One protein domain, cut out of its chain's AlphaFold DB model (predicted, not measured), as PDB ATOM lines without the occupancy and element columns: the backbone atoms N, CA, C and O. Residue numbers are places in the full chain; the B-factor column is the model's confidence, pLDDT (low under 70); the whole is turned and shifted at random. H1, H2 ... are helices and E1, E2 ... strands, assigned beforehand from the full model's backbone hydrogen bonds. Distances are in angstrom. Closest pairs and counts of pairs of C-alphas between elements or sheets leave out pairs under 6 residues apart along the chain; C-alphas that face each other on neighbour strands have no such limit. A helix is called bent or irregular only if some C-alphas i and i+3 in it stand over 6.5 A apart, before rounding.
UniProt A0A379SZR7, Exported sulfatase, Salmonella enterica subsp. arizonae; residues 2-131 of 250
ATOM      1  N   LEU A   2       8.535  73.928 -45.795       87.81
ATOM      2  CA  LEU A   2       8.262  73.881 -44.348       87.81
ATOM      3  C   LEU A   2       8.371  75.244 -43.645       87.81
ATOM      4  O   LEU A   2       7.462  75.610 -42.911       87.81
ATOM      5  N   ASP A   3       9.399  76.047 -43.938       93.94
ATOM      6  CA  ASP A   3       9.526  77.385 -43.329       93.94
ATOM      7  C   ASP A   3       8.325  78.291 -43.627       93.94
ATOM      8  O   ASP A   3       7.860  79.026 -42.762       93.94
ATOM      9  N   TYR A   4       7.795  78.222 -44.853       94.38
ATOM     10  CA  TYR A   4       6.591  78.959 -45.230       94.38
ATOM     11  C   TYR A   4       5.384  78.484 -44.414       94.38
ATOM     12  O   TYR A   4       4.675  79.306 -43.846       94.38
ATOM     13  N   TYR A   5       5.202  77.167 -44.290       94.44
ATOM     14  CA  TYR A   5       4.131  76.577 -43.490       94.44
ATOM     15  C   TYR A   5       4.203  77.002 -42.013       94.44
ATOM     16  O   TYR A   5       3.213  77.485 -41.464       94.44
ATOM     17  N   PHE A   6       5.382  76.931 -41.386       95.38
ATOM     18  CA  PHE A   6       5.565  77.383 -40.003       95.38
ATOM     19  C   PHE A   6       5.363  78.892 -39.836       95.38
ATOM     20  O   PHE A   6       4.795  79.327 -38.834       95.38
ATOM     21  N   ASN A   7       5.763  79.698 -40.823       97.38
ATOM     22  CA  ASN A   7       5.479  81.131 -40.812       97.38
ATOM     23  C   ASN A   7       3.972  81.413 -40.898       97.38
ATOM     24  O   ASN A   7       3.501  82.283 -40.171       97.38
ATOM     25  N   CYS A   8       3.213  80.667 -41.710       97.06
ATOM     26  CA  CYS A   8       1.751  80.775 -41.755       97.06
ATOM     27  C   CYS A   8       1.095  80.367 -40.430       97.06
ATOM     28  O   CYS A   8       0.151  81.023 -39.999       97.06
ATOM     29  N   ILE A   9       1.602  79.326 -39.756       96.75
ATOM     30  CA  ILE A   9       1.123  78.948 -38.416       96.75
ATOM     31  C   ILE A   9       1.369  80.086 -37.424       96.75
ATOM     32  O   ILE A   9       0.448  80.474 -36.713       96.75
ATOM     33  N   ARG A  10       2.580  80.656 -37.399       98.00
ATOM     34  CA  ARG A  10       2.917  81.779 -36.510       98.00
ATOM     35  C   ARG A  10       2.059  83.018 -36.785       98.00
ATOM     36  O   ARG A  10       1.669  83.716 -35.852       98.00
ATOM     37  N   ASP A  11       1.778  83.300 -38.051       98.12
ATOM     38  CA  ASP A  11       0.906  84.407 -38.449       98.12
ATOM     39  C   ASP A  11      -0.541  84.175 -37.978       98.12
ATOM     40  O   ASP A  11      -1.152  85.046 -37.358       98.12
ATOM     41  N   CYS A  12      -1.062  82.956 -38.159       97.88
ATOM     42  CA  CYS A  12      -2.370  82.556 -37.642       97.88
ATOM     43  C   CYS A  12      -2.446  82.663 -36.108       97.88
ATOM     44  O   CYS A  12      -3.418  83.208 -35.588       97.88
ATOM     45  N   ASP A  13      -1.409  82.217 -35.398       98.19
ATOM     46  CA  ASP A  13      -1.300  82.318 -33.938       98.19
ATOM     47  C   ASP A  13      -1.300  83.782 -33.463       98.19
ATOM     48  O   ASP A  13      -2.040  84.145 -32.551       98.19
ATOM     49  N   THR A  14      -0.589  84.667 -34.171       98.44
ATOM     50  CA  THR A  14      -0.603  86.117 -33.899       98.44
ATOM     51  C   THR A  14      -2.008  86.710 -34.062       98.44
ATOM     52  O   THR A  14      -2.435  87.570 -33.288       98.44
ATOM     53  N   HIS A  15      -2.762  86.262 -35.067       98.06
ATOM     54  CA  HIS A  15      -4.150  86.685 -35.250       98.06
ATOM     55  C   HIS A  15      -5.096  86.109 -34.193       98.06
ATOM     56  O   HIS A  15      -6.012  86.814 -33.761       98.06
ATOM     57  N   LEU A  16      -4.870  84.871 -33.750       97.69
ATOM     58  CA  LEU A  16      -5.620  84.266 -32.654       97.69
ATOM     59  C   LEU A  16      -5.403  85.042 -31.350       97.69
ATOM     60  O   LEU A  16      -6.383  85.384 -30.692       97.69
ATOM     61  N   ASP A  17      -4.159  85.395 -31.027       98.12
ATOM     62  CA  ASP A  17      -3.819  86.187 -29.840       98.12
ATOM     63  C   ASP A  17      -4.580  87.522 -29.814       98.12
ATOM     64  O   ASP A  17      -5.162  87.908 -28.803       98.12
ATOM     65  N   ARG A  18      -4.708  88.197 -30.963       98.31
ATOM     66  CA  ARG A  18      -5.514  89.426 -31.067       98.31
ATOM     67  C   ARG A  18      -6.990  89.206 -30.734       98.31
ATOM     68  O   ARG A  18      -7.589  90.058 -30.086       98.31
ATOM     69  N   ILE A  19      -7.578  88.092 -31.174       98.12
ATOM     70  CA  ILE A  19      -8.979  87.759 -30.874       98.12
ATOM     71  C   ILE A  19      -9.145  87.472 -29.379       98.12
ATOM     72  O   ILE A  19     -10.091  87.961 -28.764       98.12
ATOM     73  N   LEU A  20      -8.228  86.700 -28.791       98.19
ATOM     74  CA  LEU A  20      -8.275  86.346 -27.372       98.19
ATOM     75  C   LEU A  20      -8.083  87.579 -26.474       98.19
ATOM     76  O   LEU A  20      -8.870  87.781 -25.552       98.19
ATOM     77  N   ASN A  21      -7.132  88.456 -26.805       98.44
ATOM     78  CA  ASN A  21      -6.922  89.722 -26.099       98.44
ATOM     79  C   ASN A  21      -8.156  90.639 -26.162       98.44
ATOM     80  O   ASN A  21      -8.484  91.303 -25.179       98.44
ATOM     81  N   GLU A  22      -8.874  90.665 -27.289       98.38
ATOM     82  CA  GLU A  22     -10.114  91.441 -27.401       98.38
ATOM     83  C   GLU A  22     -11.248  90.835 -26.555       98.38
ATOM     84  O   GLU A  22     -11.992  91.568 -25.902       98.38
ATOM     85  N   LEU A  23     -11.362  89.501 -26.488       98.12
ATOM     86  CA  LEU A  23     -12.303  88.846 -25.568       98.12
ATOM     87  C   LEU A  23     -12.022  89.227 -24.105       98.12
ATOM     88  O   LEU A  23     -12.970  89.490 -23.355       98.12
ATOM     89  N   ASP A  24     -10.747  89.304 -23.715       98.00
ATOM     90  CA  ASP A  24     -10.329  89.738 -22.378       98.00
ATOM     91  C   ASP A  24     -10.654  91.216 -22.131       98.00
ATOM     92  O   ASP A  24     -11.263  91.552 -21.108       98.00
ATOM     93  N   ALA A  25     -10.325  92.099 -23.079       98.56
ATOM     94  CA  ALA A  25     -10.598  93.535 -22.988       98.56
ATOM     95  C   ALA A  25     -12.102  93.832 -22.837       98.56
ATOM     96  O   ALA A  25     -12.504  94.666 -22.018       98.56
ATOM     97  N   LEU A  26     -12.943  93.087 -23.561       98.44
ATOM     98  CA  LEU A  26     -14.403  93.163 -23.477       98.44
ATOM     99  C   LEU A  26     -14.985  92.441 -22.249       98.44
ATOM    100  O   LEU A  26     -16.199  92.479 -22.033       98.44
ATOM    101  N   LYS A  27     -14.146  91.796 -21.427       98.25
ATOM    102  CA  LYS A  27     -14.547  90.988 -20.260       98.25
ATOM    103  C   LYS A  27     -15.511  89.854 -20.633       98.25
ATOM    104  O   LYS A  27     -16.396  89.490 -19.849       98.25
ATOM    105  N   LEU A  28     -15.350  89.303 -21.835       98.25
ATOM    106  CA  LEU A  28     -16.162  88.214 -22.375       98.25
ATOM    107  C   LEU A  28     -15.540  86.838 -22.144       98.25
ATOM    108  O   LEU A  28     -16.279  85.861 -22.136       98.25
ATOM    109  N   THR A  29     -14.240  86.747 -21.865       96.56
ATOM    110  CA  THR A  29     -13.522  85.473 -21.674       96.56
ATOM    111  C   THR A  29     -14.222  84.510 -20.721       96.56
ATOM    112  O   THR A  29     -14.453  83.357 -21.067       96.56
ATOM    113  N   ASN A  30     -14.699  84.989 -19.568       96.25
ATOM    114  CA  ASN A  30     -15.400  84.153 -18.582       96.25
ATOM    115  C   ASN A  30     -16.812  83.700 -19.017       96.25
ATOM    116  O   ASN A  30     -17.492  82.994 -18.273       96.25
ATOM    117  N   LYS A  31     -17.279  84.128 -20.194       96.88
ATOM    118  CA  LYS A  31     -18.591  83.819 -20.784       96.88
ATOM    119  C   LYS A  31     -18.477  83.185 -22.174       96.88
ATOM    120  O   LYS A  31     -19.501  82.949 -22.812       96.88
ATOM    121  N   THR A  32     -17.262  82.906 -22.638       97.50
ATOM    122  CA  THR A  32     -17.005  82.394 -23.982       97.50
ATOM    123  C   THR A  32     -16.290  81.056 -23.892       97.50
ATOM    124  O   THR A  32     -15.273  80.921 -23.221       97.50
ATOM    125  N   ILE A  33     -16.821  80.059 -24.596       97.44
ATOM    126  CA  ILE A  33     -16.114  78.806 -24.852       97.44
ATOM    127  C   ILE A  33     -15.347  78.991 -26.159       97.44
ATOM    128  O   ILE A  33     -15.945  79.352 -27.173       97.44
ATOM    129  N   VAL A  34     -14.042  78.734 -26.142       97.31
ATOM    130  CA  VAL A  34     -13.195  78.794 -27.339       97.31
ATOM    131  C   VAL A  34     -12.896  77.373 -27.792       97.31
ATOM    132  O   VAL A  34     -12.385  76.570 -27.015       97.31
ATOM    133  N   VAL A  35     -13.206  77.066 -29.051       97.38
ATOM    134  CA  VAL A  35     -12.878  75.788 -29.695       97.38
ATOM    135  C   VAL A  35     -11.955  76.067 -30.873       97.38
ATOM    136  O   VAL A  35     -12.317  76.824 -31.771       97.38
ATOM    137  N   PHE A  36     -10.774  75.455 -30.871       97.62
ATOM    138  CA  PHE A  36      -9.777  75.569 -31.931       97.62
ATOM    139  C   PHE A  36      -9.479  74.191 -32.522       97.62
ATOM    140  O   PHE A  36      -9.232  73.228 -31.793       97.62
ATOM    141  N   THR A  37      -9.517  74.093 -33.849       98.00
ATOM    142  CA  THR A  37      -9.301  72.848 -34.591       98.00
ATOM    143  C   THR A  37      -8.869  73.139 -36.033       98.00
ATOM    144  O   THR A  37      -8.826  74.299 -36.439       98.00
ATOM    145  N   ALA A  38      -8.568  72.095 -36.807       97.81
ATOM    146  CA  ALA A  38      -8.313  72.166 -38.245       97.81
ATOM    147  C   ALA A  38      -9.217  71.173 -38.995       97.81
ATOM    148  O   ALA A  38      -9.679  70.184 -38.423       97.81
ATOM    149  N   ASP A  39      -9.488  71.417 -40.276       96.12
ATOM    150  CA  ASP A  39     -10.272  70.508 -41.123       96.12
ATOM    151  C   ASP A  39      -9.463  69.269 -41.537       96.12
ATOM    152  O   ASP A  39     -10.009  68.169 -41.617       96.12
ATOM    153  N   HIS A  40      -8.158  69.443 -41.745       96.75
ATOM    154  CA  HIS A  40      -7.164  68.393 -41.951       96.75
ATOM    155  C   HIS A  40      -5.760  68.906 -41.581       96.75
ATOM    156  O   HIS A  40      -5.566  70.079 -41.262       96.75
ATOM    157  N   GLY A  41      -4.776  68.014 -41.628       96.12
ATOM    158  CA  GLY A  41      -3.359  68.315 -41.459       96.12
ATOM    159  C   GLY A  41      -2.599  68.431 -42.786       96.12
ATOM    160  O   GLY A  41      -3.185  68.683 -43.840       96.12
ATOM    161  N   GLU A  42      -1.284  68.266 -42.732       95.69
ATOM    162  CA  GLU A  42      -0.346  68.494 -43.835       95.69
ATOM    163  C   GLU A  42       0.781  67.462 -43.748       95.69
ATOM    164  O   GLU A  42       1.456  67.380 -42.725       95.69
ATOM    165  N   LEU A  43       1.000  66.696 -44.823       95.81
ATOM    166  CA  LEU A  43       2.025  65.645 -44.870       95.81
ATOM    167  C   LEU A  43       3.442  66.214 -44.710       95.81
ATOM    168  O   LEU A  43       4.297  65.576 -44.100       95.81
ATOM    169  N   GLY A  44       3.707  67.421 -45.217       94.31
ATOM    170  CA  GLY A  44       4.908  68.190 -44.879       94.31
ATOM    171  C   GLY A  44       6.240  67.552 -45.292       94.31
ATOM    172  O   GLY A  44       7.278  67.931 -44.756       94.31
ATOM    173  N   GLY A  45       6.234  66.603 -46.233       93.81
ATOM    174  CA  GLY A  45       7.397  65.802 -46.634       93.81
ATOM    175  C   GLY A  45       7.433  64.398 -46.016       93.81
ATOM    176  O   GLY A  45       8.223  63.562 -46.463       93.81
ATOM    177  N   SER A  46       6.581  64.115 -45.028       94.56
ATOM    178  CA  SER A  46       6.454  62.796 -44.398       94.56
ATOM    179  C   SER A  46       6.005  61.757 -45.417       94.56
ATOM    180  O   SER A  46       5.253  62.062 -46.344       94.56
ATOM    181  N   HIS A  47       6.523  60.533 -45.289       95.44
ATOM    182  CA  HIS A  47       6.321  59.455 -46.264       95.44
ATOM    183  C   HIS A  47       6.656  59.855 -47.717       95.44
ATOM    184  O   HIS A  47       6.141  59.264 -48.660       95.44
ATOM    185  N   GLN A  48       7.536  60.851 -47.909       94.69
ATOM    186  CA  GLN A  48       7.886  61.439 -49.214       94.69
ATOM    187  C   GLN A  48       6.703  62.123 -49.924       94.69
ATOM    188  O   GLN A  48       6.724  62.319 -51.141       94.69
ATOM    189  N   MET A  49       5.676  62.513 -49.170       93.94
ATOM    190  CA  MET A  49       4.460  63.145 -49.672       93.94
ATOM    191  C   MET A  49       4.313  64.572 -49.132       93.94
ATOM    192  O   MET A  49       4.891  64.945 -48.116       93.94
ATOM    193  N   HIS A  50       3.518  65.392 -49.816       93.44
ATOM    194  CA  HIS A  50       3.198  66.756 -49.399       93.44
ATOM    195  C   HIS A  50       1.712  67.048 -49.625       93.44
ATOM    196  O   HIS A  50       1.053  66.403 -50.444       93.44
ATOM    197  N   GLY A  51       1.197  68.073 -48.957       92.12
ATOM    198  CA  GLY A  51      -0.201  68.457 -49.027       92.12
ATOM    199  C   GLY A  51      -1.101  67.517 -48.231       92.12
ATOM    200  O   GLY A  51      -0.745  66.971 -47.186       92.12
ATOM    201  N   LYS A  52      -2.286  67.319 -48.800       92.31
ATOM    202  CA  LYS A  52      -3.282  66.334 -48.393       92.31
ATOM    203  C   LYS A  52      -3.840  65.623 -49.630       92.31
ATOM    204  O   LYS A  52      -3.858  66.200 -50.717       92.31
ATOM    205  N   GLY A  53      -4.353  64.410 -49.479       87.56
ATOM    206  CA  GLY A  53      -4.885  63.605 -50.570       87.56
ATOM    207  C   GLY A  53      -5.308  62.205 -50.135       87.56
ATOM    208  O   GLY A  53      -5.710  61.989 -48.993       87.56
ATOM    209  N   ALA A  54      -5.217  61.263 -51.071       86.62
ATOM    210  CA  ALA A  54      -5.597  59.863 -50.896       86.62
ATOM    211  C   ALA A  54      -4.564  59.084 -50.054       86.62
ATOM    212  O   ALA A  54      -3.888  58.194 -50.558       86.62
ATOM    213  N   SER A  55      -4.405  59.460 -48.786       92.69
ATOM    214  CA  SER A  55      -3.548  58.774 -47.812       92.69
ATOM    215  C   SER A  55      -4.194  58.774 -46.427       92.69
ATOM    216  O   SER A  55      -5.144  59.523 -46.174       92.69
ATOM    217  N   ILE A  56      -3.679  57.933 -45.531       95.94
ATOM    218  CA  ILE A  56      -4.230  57.731 -44.182       95.94
ATOM    219  C   ILE A  56      -3.255  58.085 -43.052       95.94
ATOM    220  O   ILE A  56      -3.550  57.846 -41.873       95.94
ATOM    221  N   TYR A  57      -2.107  58.662 -43.403       97.75
ATOM    222  CA  TYR A  57      -1.057  58.998 -42.452       97.75
ATOM    223  C   TYR A  57      -1.507  60.075 -41.467       97.75
ATOM    224  O   TYR A  57      -2.283  60.986 -41.788       97.75
ATOM    225  N   LYS A  58      -1.030  59.938 -40.232       97.12
ATOM    226  CA  LYS A  58      -1.364  60.762 -39.072       97.12
ATOM    227  C   LYS A  58      -1.205  62.249 -39.360       97.12
ATOM    228  O   LYS A  58      -2.080  63.008 -38.955       97.12
ATOM    229  N   GLU A  59      -0.165  62.655 -40.078       97.00
ATOM    230  CA  GLU A  59       0.133  64.053 -40.410       97.00
ATOM    231  C   GLU A  59      -1.028  64.737 -41.137       97.00
ATOM    232  O   GLU A  59      -1.246  65.930 -40.956       97.00
ATOM    233  N   GLN A  60      -1.809  63.988 -41.920       95.00
ATOM    234  CA  GLN A  60      -2.959  64.512 -42.651       95.00
ATOM    235  C   GLN A  60      -4.265  64.464 -41.844       95.00
ATOM    236  O   GLN A  60      -5.136  65.311 -42.044       95.00
ATOM    237  N   ILE A  61      -4.459  63.458 -40.992       95.56
ATOM    238  CA  ILE A  61      -5.782  63.176 -40.401       95.56
ATOM    239  C   ILE A  61      -5.872  63.446 -38.896       95.56
ATOM    240  O   ILE A  61      -6.974  63.554 -38.360       95.56
ATOM    241  N   HIS A  62      -4.741  63.563 -38.201       96.50
ATOM    242  CA  HIS A  62      -4.688  63.874 -36.777       96.50
ATOM    243  C   HIS A  62      -4.537  65.385 -36.594       96.50
ATOM    244  O   HIS A  62      -3.437  65.933 -36.615       96.50
ATOM    245  N   VAL A  63      -5.665  66.060 -36.399       97.50
ATOM    246  CA  VAL A  63      -5.733  67.520 -36.259       97.50
ATOM    247  C   VAL A  63      -5.766  67.966 -34.795       97.50
ATOM    248  O   VAL A  63      -6.170  67.187 -33.926       97.50
ATOM    249  N   PRO A  64      -5.403  69.227 -34.490       97.38
ATOM    250  CA  PRO A  64      -5.623  69.786 -33.163       97.38
ATOM    251  C   PRO A  64      -7.117  69.833 -32.804       97.38
ATOM    252  O   PRO A  64      -7.983  70.075 -33.647       97.38
ATOM    253  N   MET A  65      -7.405  69.653 -31.518       97.56
ATOM    254  CA  MET A  65      -8.706  69.915 -30.906       97.56
ATOM    255  C   MET A  65      -8.461  70.490 -29.512       97.56
ATOM    256  O   MET A  65      -8.106  69.765 -28.583       97.56
ATOM    257  N   ILE A  66      -8.605  71.806 -29.379       97.38
ATOM    258  CA  ILE A  66      -8.403  72.534 -28.124       97.38
ATOM    259  C   ILE A  66      -9.733  73.169 -27.740       97.38
ATOM    260  O   ILE A  66     -10.329  73.893 -28.534       97.38
ATOM    261  N   ILE A  67     -10.189  72.907 -26.517       97.31
ATOM    262  CA  ILE A  67     -11.394  73.519 -25.955       97.31
ATOM    263  C   ILE A  67     -11.001  74.248 -24.675       97.31
ATOM    264  O   ILE A  67     -10.628  73.617 -23.687       97.31
ATOM    265  N   SER A  68     -11.106  75.574 -24.695       96.25
ATOM    266  CA  SER A  68     -11.026  76.410 -23.501       96.25
ATOM    267  C   SER A  68     -12.439  76.710 -23.025       96.25
ATOM    268  O   SER A  68     -13.236  77.315 -23.744       96.25
ATOM    269  N   HIS A  69     -12.767  76.245 -21.824       96.88
ATOM    270  CA  HIS A  69     -14.094  76.377 -21.245       96.88
ATOM    271  C   HIS A  69     -13.991  77.043 -19.863       96.88
ATOM    272  O   HIS A  69     -13.342  76.467 -18.988       96.88
ATOM    273  N   PRO A  70     -14.671  78.178 -19.603       95.81
ATOM    274  CA  PRO A  70     -14.486  78.962 -18.371       95.81
ATOM    275  C   PRO A  70     -14.743  78.203 -17.061       95.81
ATOM    276  O   PRO A  70     -14.200  78.551 -16.019       95.81
ATOM    277  N   ALA A  71     -15.587  77.169 -17.102       94.75
ATOM    278  CA  ALA A  71     -15.941  76.365 -15.929       94.75
ATOM    279  C   ALA A  71     -14.943  75.245 -15.562       94.75
ATOM    280  O   ALA A  71     -15.132  74.602 -14.531       94.75
ATOM    281  N   TYR A  72     -13.928  74.964 -16.388       94.56
ATOM    282  CA  TYR A  72     -13.014  73.833 -16.184       94.56
ATOM    283  C   TYR A  72     -11.553  74.295 -16.132       94.56
ATOM    284  O   TYR A  72     -11.197  75.281 -16.777       94.56
ATOM    285  N   PRO A  73     -10.681  73.597 -15.379       87.69
ATOM    286  CA  PRO A  73      -9.264  73.931 -15.346       87.69
ATOM    287  C   PRO A  73      -8.610  73.684 -16.712       87.69
ATOM    288  O   PRO A  73      -8.846  72.661 -17.355       87.69
ATOM    289  N   GLY A  74      -7.750  74.613 -17.132       91.00
ATOM    290  CA  GLY A  74      -6.926  74.464 -18.330       91.00
ATOM    291  C   GLY A  74      -5.726  73.529 -18.130       91.00
ATOM    292  O   GLY A  74      -5.554  72.910 -17.080       91.00
ATOM    293  N   ASN A  75      -4.862  73.470 -19.147       93.75
ATOM    294  CA  ASN A  75      -3.621  72.681 -19.155       93.75
ATOM    295  C   ASN A  75      -3.831  71.179 -18.876       93.75
ATOM    296  O   ASN A  75      -3.093  70.547 -18.120       93.75
ATOM    297  N   LYS A  76      -4.870  70.610 -19.487       95.94
ATOM    298  CA  LYS A  76      -5.201  69.190 -19.404       95.94
ATOM    299  C   LYS A  76      -5.107  68.537 -20.775       95.94
ATOM    300  O   LYS A  76      -5.392  69.174 -21.786       95.94
ATOM    301  N   LYS A  77      -4.719  67.261 -20.808       96.25
ATOM    302  CA  LYS A  77      -4.634  66.461 -22.038       96.25
ATOM    303  C   LYS A  77      -5.608  65.293 -21.975       96.25
ATOM    304  O   LYS A  77      -5.739  64.650 -20.940       96.25
ATOM    305  N   CYS A  78      -6.250  65.016 -23.103       96.56
ATOM    306  CA  CYS A  78      -7.150  63.887 -23.280       96.56
ATOM    307  C   CYS A  78      -6.603  62.981 -24.385       96.56
ATOM    308  O   CYS A  78      -6.165  63.481 -25.418       96.56
ATOM    309  N   GLN A  79      -6.624  61.667 -24.165       96.19
ATOM    310  CA  GLN A  79      -6.215  60.668 -25.163       96.19
ATOM    311  C   GLN A  79      -7.407  59.915 -25.768       96.19
ATOM    312  O   GLN A  79      -7.207  58.987 -26.549       96.19
ATOM    313  N   ALA A  80      -8.638  60.283 -25.398       97.50
ATOM    314  CA  ALA A  80      -9.824  59.665 -25.963       97.50
ATOM    315  C   ALA A  80      -9.893  59.917 -27.475       97.50
ATOM    316  O   ALA A  80      -9.705  61.038 -27.951       97.50
ATOM    317  N   LEU A  81     -10.194  58.863 -28.221       97.00
ATOM    318  CA  LEU A  81     -10.379  58.887 -29.657       97.00
ATOM    319  C   LEU A  81     -11.648  59.675 -29.992       97.00
ATOM    320  O   LEU A  81     -12.734  59.350 -29.519       97.00
ATOM    321  N   THR A  82     -11.523  60.696 -30.831       96.75
ATOM    322  CA  THR A  82     -12.638  61.530 -31.306       96.75
ATOM    323  C   THR A  82     -12.606  61.618 -32.832       96.75
ATOM    324  O   THR A  82     -11.653  61.166 -33.468       96.75
ATOM    325  N   CYS A  83     -13.651  62.169 -33.453       96.06
ATOM    326  CA  CYS A  83     -13.567  62.623 -34.846       96.06
ATOM    327  C   CYS A  83     -14.391  63.893 -35.089       96.06
ATOM    328  O   CYS A  83     -15.207  64.282 -34.256       96.06
ATOM    329  N   HIS A  84     -14.246  64.518 -36.261       96.00
ATOM    330  CA  HIS A  84     -14.962  65.756 -36.613       96.00
ATOM    331  C   HIS A  84     -16.485  65.677 -36.507       96.00
ATOM    332  O   HIS A  84     -17.127  66.700 -36.270       96.00
ATOM    333  N   LEU A  85     -17.085  64.487 -36.636       96.19
ATOM    334  CA  LEU A  85     -18.530  64.326 -36.444       96.19
ATOM    335  C   LEU A  85     -18.965  64.668 -35.014       96.19
ATOM    336  O   LEU A  85     -20.114  65.063 -34.823       96.19
ATOM    337  N   ASP A  86     -18.062  64.559 -34.038       97.56
ATOM    338  CA  ASP A  86     -18.318  64.832 -32.621       97.56
ATOM    339  C   ASP A  86     -18.402  66.324 -32.298       97.56
ATOM    340  O   ASP A  86     -18.927  66.698 -31.248       97.56
ATOM    341  N   ILE A  87     -17.921  67.198 -33.191       97.00
ATOM    342  CA  ILE A  87     -17.887  68.645 -32.949       97.00
ATOM    343  C   ILE A  87     -19.309  69.174 -32.750       97.00
ATOM    344  O   ILE A  87     -19.599  69.805 -31.738       97.00
ATOM    345  N   ALA A  88     -20.223  68.873 -33.675       96.94
ATOM    346  CA  ALA A  88     -21.608  69.335 -33.595       96.94
ATOM    347  C   ALA A  88     -22.344  68.883 -32.311       96.94
ATOM    348  O   ALA A  88     -22.859  69.749 -31.600       96.94
ATOM    349  N   PRO A  89     -22.401  67.581 -31.959       97.25
ATOM    350  CA  PRO A  89     -23.041  67.137 -30.720       97.25
ATOM    351  C   PRO A  89     -22.335  67.641 -29.463       97.25
ATOM    352  O   PRO A  89     -23.015  67.919 -28.479       97.25
ATOM    353  N   THR A  90     -21.015  67.836 -29.489       97.50
ATOM    354  CA  THR A  90     -20.290  68.435 -28.360       97.50
ATOM    355  C   THR A  90     -20.664  69.902 -28.169       97.50
ATOM    356  O   THR A  90     -20.989  70.301 -27.054       97.50
ATOM    357  N   LEU A  91     -20.712  70.703 -29.240       97.06
ATOM    358  CA  LEU A  91     -21.149  72.103 -29.169       97.06
ATOM    359  C   LEU A  91     -22.594  72.224 -28.670       97.06
ATOM    360  O   LEU A  91     -22.873  73.054 -27.808       97.06
ATOM    361  N   VAL A  92     -23.501  71.369 -29.154       97.06
ATOM    362  CA  VAL A  92     -24.887  71.317 -28.660       97.06
ATOM    363  C   VAL A  92     -24.927  70.909 -27.185       97.06
ATOM    364  O   VAL A  92     -25.631  71.544 -26.400       97.06
ATOM    365  N   GLY A  93     -24.135  69.915 -26.779       95.62
ATOM    366  CA  GLY A  93     -24.028  69.480 -25.386       95.62
ATOM    367  C   GLY A  93     -23.505  70.562 -24.439       95.62
ATOM    368  O   GLY A  93     -23.909  70.615 -23.280       95.62
ATOM    369  N   LEU A  94     -22.653  71.462 -24.933       95.81
ATOM    370  CA  LEU A  94     -22.117  72.596 -24.174       95.81
ATOM    371  C   LEU A  94     -23.128  73.732 -23.953       95.81
ATOM    372  O   LEU A  94     -22.890  74.596 -23.115       95.81
ATOM    373  N   THR A  95     -24.271  73.729 -24.647       94.44
ATOM    374  CA  THR A  95     -25.314  74.758 -24.459       94.44
ATOM    375  C   THR A  95     -26.082  74.624 -23.143       94.44
ATOM    376  O   THR A  95     -26.770  75.560 -22.742       94.44
ATOM    377  N   GLY A  96     -26.036  73.451 -22.499       90.25
ATOM    378  CA  GLY A  96     -26.848  73.149 -21.317       90.25
ATOM    379  C   GLY A  96     -28.358  73.070 -21.587       90.25
ATOM    380  O   GLY A  96     -29.145  73.017 -20.643       90.25
ATOM    381  N   LEU A  97     -28.792  73.066 -22.855       95.00
ATOM    382  CA  LEU A  97     -30.204  72.902 -23.207       95.00
ATOM    383  C   LEU A  97     -30.738  71.537 -22.735       95.00
ATOM    384  O   LEU A  97     -29.979  70.571 -22.689       95.00
ATOM    385  N   PRO A  98     -32.048  71.407 -22.453       96.62
ATOM    386  CA  PRO A  98     -32.661  70.111 -22.171       96.62
ATOM    387  C   PRO A  98     -32.402  69.098 -23.292       96.62
ATOM    388  O   PRO A  98     -32.423  69.468 -24.468       96.62
ATOM    389  N   GLU A  99     -32.229  67.821 -22.938       93.62
ATOM    390  CA  GLU A  99     -31.891  66.751 -23.891       93.62
ATOM    391  C   GLU A  99     -32.819  66.699 -25.107       93.62
ATOM    392  O   GLU A  99     -32.359  66.459 -26.218       93.62
ATOM    393  N   GLU A 100     -34.113  66.970 -24.926       96.19
ATOM    394  CA  GLU A 100     -35.077  66.979 -26.029       96.19
ATOM    395  C   GLU A 100     -34.727  68.021 -27.099       96.19
ATOM    396  O   GLU A 100     -34.717  67.720 -28.291       96.19
ATOM    397  N   LYS A 101     -34.337  69.231 -26.680       96.94
ATOM    398  CA  LYS A 101     -33.895  70.280 -27.608       96.94
ATOM    399  C   LYS A 101     -32.567  69.920 -28.269       96.94
ATOM    400  O   LYS A 101     -32.372  70.227 -29.443       96.94
ATOM    401  N   GLN A 102     -31.670  69.255 -27.538       95.88
ATOM    402  CA  GLN A 102     -30.412  68.770 -28.106       95.88
ATOM    403  C   GLN A 102     -30.663  67.709 -29.187       95.88
ATOM    404  O   GLN A 102     -30.130  67.821 -30.291       95.88
ATOM    405  N   ARG A 103     -31.526  66.721 -28.908       94.25
ATOM    406  CA  ARG A 103     -31.932  65.682 -29.869       94.25
ATOM    407  C   ARG A 103     -32.571  66.290 -31.112       94.25
ATOM    408  O   ARG A 103     -32.173  65.947 -32.223       94.25
ATOM    409  N   GLN A 104     -33.491  67.237 -30.934       95.94
ATOM    410  CA  GLN A 104     -34.132  67.938 -32.046       95.94
ATOM    411  C   GLN A 104     -33.112  68.675 -32.931       95.94
ATOM    412  O   GLN A 104     -33.198  68.599 -34.156       95.94
ATOM    413  N   ALA A 105     -32.132  69.360 -32.333       95.56
ATOM    414  CA  ALA A 105     -31.102  70.089 -33.075       95.56
ATOM    415  C   ALA A 105     -30.128  69.163 -33.832       95.56
ATOM    416  O   ALA A 105     -29.632  69.518 -34.904       95.56
ATOM    417  N   LEU A 106     -29.835  67.982 -33.280       96.12
ATOM    418  CA  LEU A 106     -28.872  67.040 -33.853       96.12
ATOM    419  C   LEU A 106     -29.487  66.092 -34.887       96.12
ATOM    420  O   LEU A 106     -28.779  65.672 -35.806       96.12
ATOM    421  N   GLY A 107     -30.779  65.772 -34.778       95.00
ATOM    422  CA  GLY A 107     -31.446  64.817 -35.663       95.00
ATOM    423  C   GLY A 107     -30.707  63.474 -35.705       95.00
ATOM    424  O   GLY A 107     -30.389  62.900 -34.670       95.00
ATOM    425  N   ASN A 108     -30.382  62.998 -36.912       94.62
ATOM    426  CA  ASN A 108     -29.742  61.692 -37.143       94.62
ATOM    427  C   ASN A 108     -28.204  61.745 -37.244       94.62
ATOM    428  O   ASN A 108     -27.585  60.827 -37.796       94.62
ATOM    429  N   ARG A 109     -27.565  62.826 -36.777       94.38
ATOM    430  CA  ARG A 109     -26.097  62.943 -36.800       94.38
ATOM    431  C   ARG A 109     -25.456  61.823 -35.977       94.38
ATOM    432  O   ARG A 109     -25.926  61.488 -34.899       94.38
ATOM    433  N   LYS A 110     -24.363  61.263 -36.500       93.25
ATOM    434  CA  LYS A 110     -23.688  60.077 -35.946       93.25
ATOM    435  C   LYS A 110     -22.560  60.383 -34.958       93.25
ATOM    436  O   LYS A 110     -21.971  59.456 -34.418       93.25
ATOM    437  N   GLY A 111     -22.228  61.657 -34.763       95.56
ATOM    438  CA  GLY A 111     -21.218  62.050 -33.787       95.56
ATOM    439  C   GLY A 111     -21.668  61.806 -32.350       95.56
ATOM    440  O   GLY A 111     -22.860  61.722 -32.058       95.56
ATOM    441  N   VAL A 112     -20.698  61.768 -31.450       96.25
ATOM    442  CA  VAL A 112     -20.866  61.574 -30.013       96.25
ATOM    443  C   VAL A 112     -20.526  62.876 -29.295       96.25
ATOM    444  O   VAL A 112     -19.526  63.526 -29.584       96.25
ATOM    445  N   ASN A 113     -21.367  63.273 -28.343       96.25
ATOM    446  CA  ASN A 113     -21.058  64.389 -27.455       96.25
ATOM    447  C   ASN A 113     -19.977  63.960 -26.447       96.25
ATOM    448  O   ASN A 113     -20.253  63.134 -25.576       96.25
ATOM    449  N   PHE A 114     -18.779  64.546 -26.527       96.94
ATOM    450  CA  PHE A 114     -17.689  64.272 -25.583       96.94
ATOM    451  C   PHE A 114     -17.501  65.363 -24.518       96.94
ATOM    452  O   PHE A 114     -16.526  65.315 -23.769       96.94
ATOM    453  N   SER A 115     -18.414  66.335 -24.394       95.50
ATOM    454  CA  SER A 115     -18.261  67.465 -23.459       95.50
ATOM    455  C   SER A 115     -18.081  67.032 -21.998       95.50
ATOM    456  O   SER A 115     -17.422  67.730 -21.228       95.50
ATOM    457  N   GLY A 116     -18.578  65.847 -21.625       94.12
ATOM    458  CA  GLY A 116     -18.358  65.248 -20.306       94.12
ATOM    459  C   GLY A 116     -16.880  65.016 -19.963       94.12
ATOM    460  O   GLY A 116     -16.515  65.067 -18.787       94.12
ATOM    461  N   LEU A 117     -16.013  64.844 -20.968       95.62
ATOM    462  CA  LEU A 117     -14.570  64.705 -20.769       95.62
ATOM    463  C   LEU A 117     -13.923  65.978 -20.224       95.62
ATOM    464  O   LEU A 117     -12.899  65.882 -19.561       95.62
ATOM    465  N   LEU A 118     -14.512  67.161 -20.441       94.88
ATOM    466  CA  LEU A 118     -13.927  68.424 -19.973       94.88
ATOM    467  C   LEU A 118     -13.787  68.481 -18.447       94.88
ATOM    468  O   LEU A 118     -12.900  69.162 -17.937       94.88
ATOM    469  N   LYS A 119     -14.626  67.740 -17.714       93.31
ATOM    470  CA  LYS A 119     -14.560  67.673 -16.253       93.31
ATOM    471  C   LYS A 119     -13.314  66.930 -15.765       93.31
ATOM    472  O   LYS A 119     -12.676  67.393 -14.829       93.31
ATOM    473  N   ASN A 120     -13.001  65.788 -16.380       93.38
ATOM    474  CA  ASN A 120     -11.897  64.898 -16.008       93.38
ATOM    475  C   ASN A 120     -11.284  64.262 -17.276       93.38
ATOM    476  O   ASN A 120     -11.565  63.100 -17.573       93.38
ATOM    477  N   PRO A 121     -10.486  65.015 -18.050       94.81
ATOM    478  CA  PRO A 121      -9.982  64.554 -19.350       94.81
ATOM    479  C   PRO A 121      -8.782  63.601 -19.252       94.81
ATOM    480  O   PRO A 121      -8.472  62.897 -20.208       94.81
ATOM    481  N   GLU A 122      -8.077  63.591 -18.120       96.31
ATOM    482  CA  GLU A 122      -6.861  62.799 -17.925       96.31
ATOM    483  C   GLU A 122      -7.182  61.376 -17.456       96.31
ATOM    484  O   GLU A 122      -8.135  61.151 -16.712       96.31
ATOM    485  N   GLY A 123      -6.366  60.402 -17.872       94.06
ATOM    486  CA  GLY A 123      -6.490  59.005 -17.432       94.06
ATOM    487  C   GLY A 123      -7.696  58.247 -17.998       94.06
ATOM    488  O   GLY A 123      -7.883  57.076 -17.673       94.06
ATOM    489  N   VAL A 124      -8.502  58.880 -18.855       96.31
ATOM    490  CA  VAL A 124      -9.584  58.206 -19.577       96.31
ATOM    491  C   VAL A 124      -9.014  57.203 -20.578       96.31
ATOM    492  O   VAL A 124      -7.957  57.421 -21.173       96.31
ATOM    493  N   ALA A 125      -9.725  56.095 -20.780       96.25
ATOM    494  CA  ALA A 125      -9.360  55.128 -21.806       96.25
ATOM    495  C   ALA A 125      -9.398  55.780 -23.198       96.25
ATOM    496  O   ALA A 125     -10.265  56.610 -23.476       96.25
ATOM    497  N   VAL A 126      -8.518  55.340 -24.105       96.44
ATOM    498  CA  VAL A 126      -8.523  55.800 -25.508       96.44
ATOM    499  C   VAL A 126      -9.904  55.611 -26.141       96.44
ATOM    500  O   VAL A 126     -10.380  56.477 -26.863       96.44
ATOM    501  N   ASN A 127     -10.626  54.553 -25.771       96.75
ATOM    502  CA  ASN A 127     -11.943  54.254 -26.334       96.75
ATOM    503  C   ASN A 127     -13.118  54.802 -25.503       96.75
ATOM    504  O   ASN A 127     -14.244  54.333 -25.639       96.75
ATOM    505  N   ALA A 128     -12.881  55.794 -24.634       96.50
ATOM    506  CA  ALA A 128     -13.910  56.349 -23.747       96.50
ATOM    507  C   ALA A 128     -15.088  57.023 -24.481       96.50
ATOM    508  O   ALA A 128     -16.175  57.113 -23.921       96.50
ATOM    509  N   VAL A 129     -14.884  57.499 -25.714       96.44
ATOM    510  CA  VAL A 129     -15.932  58.140 -26.538       96.44
ATOM    511  C   VAL A 129     -16.483  57.183 -27.592       96.44
ATOM    512  O   VAL A 129     -17.664  57.229 -27.928       96.44
ATOM    513  N   ARG A 130     -15.619  56.330 -28.144       94.94
ATOM    514  CA  ARG A 130     -15.905  55.439 -29.272       94.94
ATOM    515  C   ARG A 130     -14.873  54.320 -29.318       94.94
ATOM    516  O   ARG A 130     -13.736  54.512 -28.906       94.94
ATOM    517  N   ASN A 131     -15.248  53.189 -29.904       95.38
ATOM    518  CA  ASN A 131     -14.335  52.057 -30.097       95.38
ATOM    519  C   ASN A 131     -13.374  52.247 -31.277       95.38
ATOM    520  O   ASN A 131     -12.328  51.609 -31.317       95.38
TER     521      ASN A 131
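This is residues 2 to 131 of the 250 residues of the protein "Exported sulfatase" of Salmonella enterica subsp. arizonae (UniProt A0A379SZR7). A long helix, H1, runs along one side of the model with residues 6 to 15 standing free; in the middle is a small ribbon of two strands, E1 and E2, and on the far side of that ribbon from H1 is a cluster of three helices, H3, H4 and H5. H2 and the long loop of residues 38 to 57 extend from one end of the ribbon, and residues 95 to 100 stick out from the helix cluster. The 130 printed residues hold five named helices and two named strands, in the order H1 E1 H2 E2 H3 H4 H5; the sheet, E1 - E2, is antiparallel. The class is mostly helix, though under half of the residues, 58 of 130, are in named elements. The whole is only just loose, close to compact, with a radius of gyration of the C-alphas of 17.1 A and spans of 49 by 41 by 30 A.

Begin with H1, residues 2 to 25, which touches no helix. Next look at E1, residues 34 to 37, and E2, residues 65 to 68: they are antiparallel neighbours at 171 degrees, with N 34 and O 68 2.9 A apart and N 66 and O 36 2.9 A apart, within hydrogen-bond range. H2, residues 58 to 61, lies between them along the chain and touches no helix. H3, residues 84 to 93, is only just irregular: C-alphas 85 and 88 are 6.53 A apart. It forms a helical hairpin with H4, residues 99 to 106; they touch, the closest C-alphas being those of Val 92 and Gln 102, 6.1 A apart. They run opposite ways at 36 degrees, only just a steep tilt. H5, residues 115 to 118, only just touches H3, with 3 pairs of C-alphas within 8 A, the closest those of Thr 90 and Ser 115 at 5.4 A. H4 and H5 are apart. In H1 and H4 every O i to N i+4 pair is within hydrogen-bond range, in H3 4 of 6 are, and H2 and H5 are too short for such a pair.

Find C-alpha 2 at (8.262, 73.881, -44.348); from there H1 runs 34.6 A to C-alpha 25 at (-10.598, 93.535, -22.988). E1 spans 10.2 A, H2 5.2 A and E2 10.1 A. H3 spans 14.9 A, H4 10.4 A and H5 5.6 A, ending at C-alpha 118, (-13.927, 68.424, -19.973).

The two C-alphas farthest apart are those of Gln 48 and Pro 98, at 49.5 A. The printed part has no cut. The links E1 to H2 and E2 to H3 are long, with 20 and 15 residues. The mean pLDDT of the printed part is 95.8, and no printed residue is under 70.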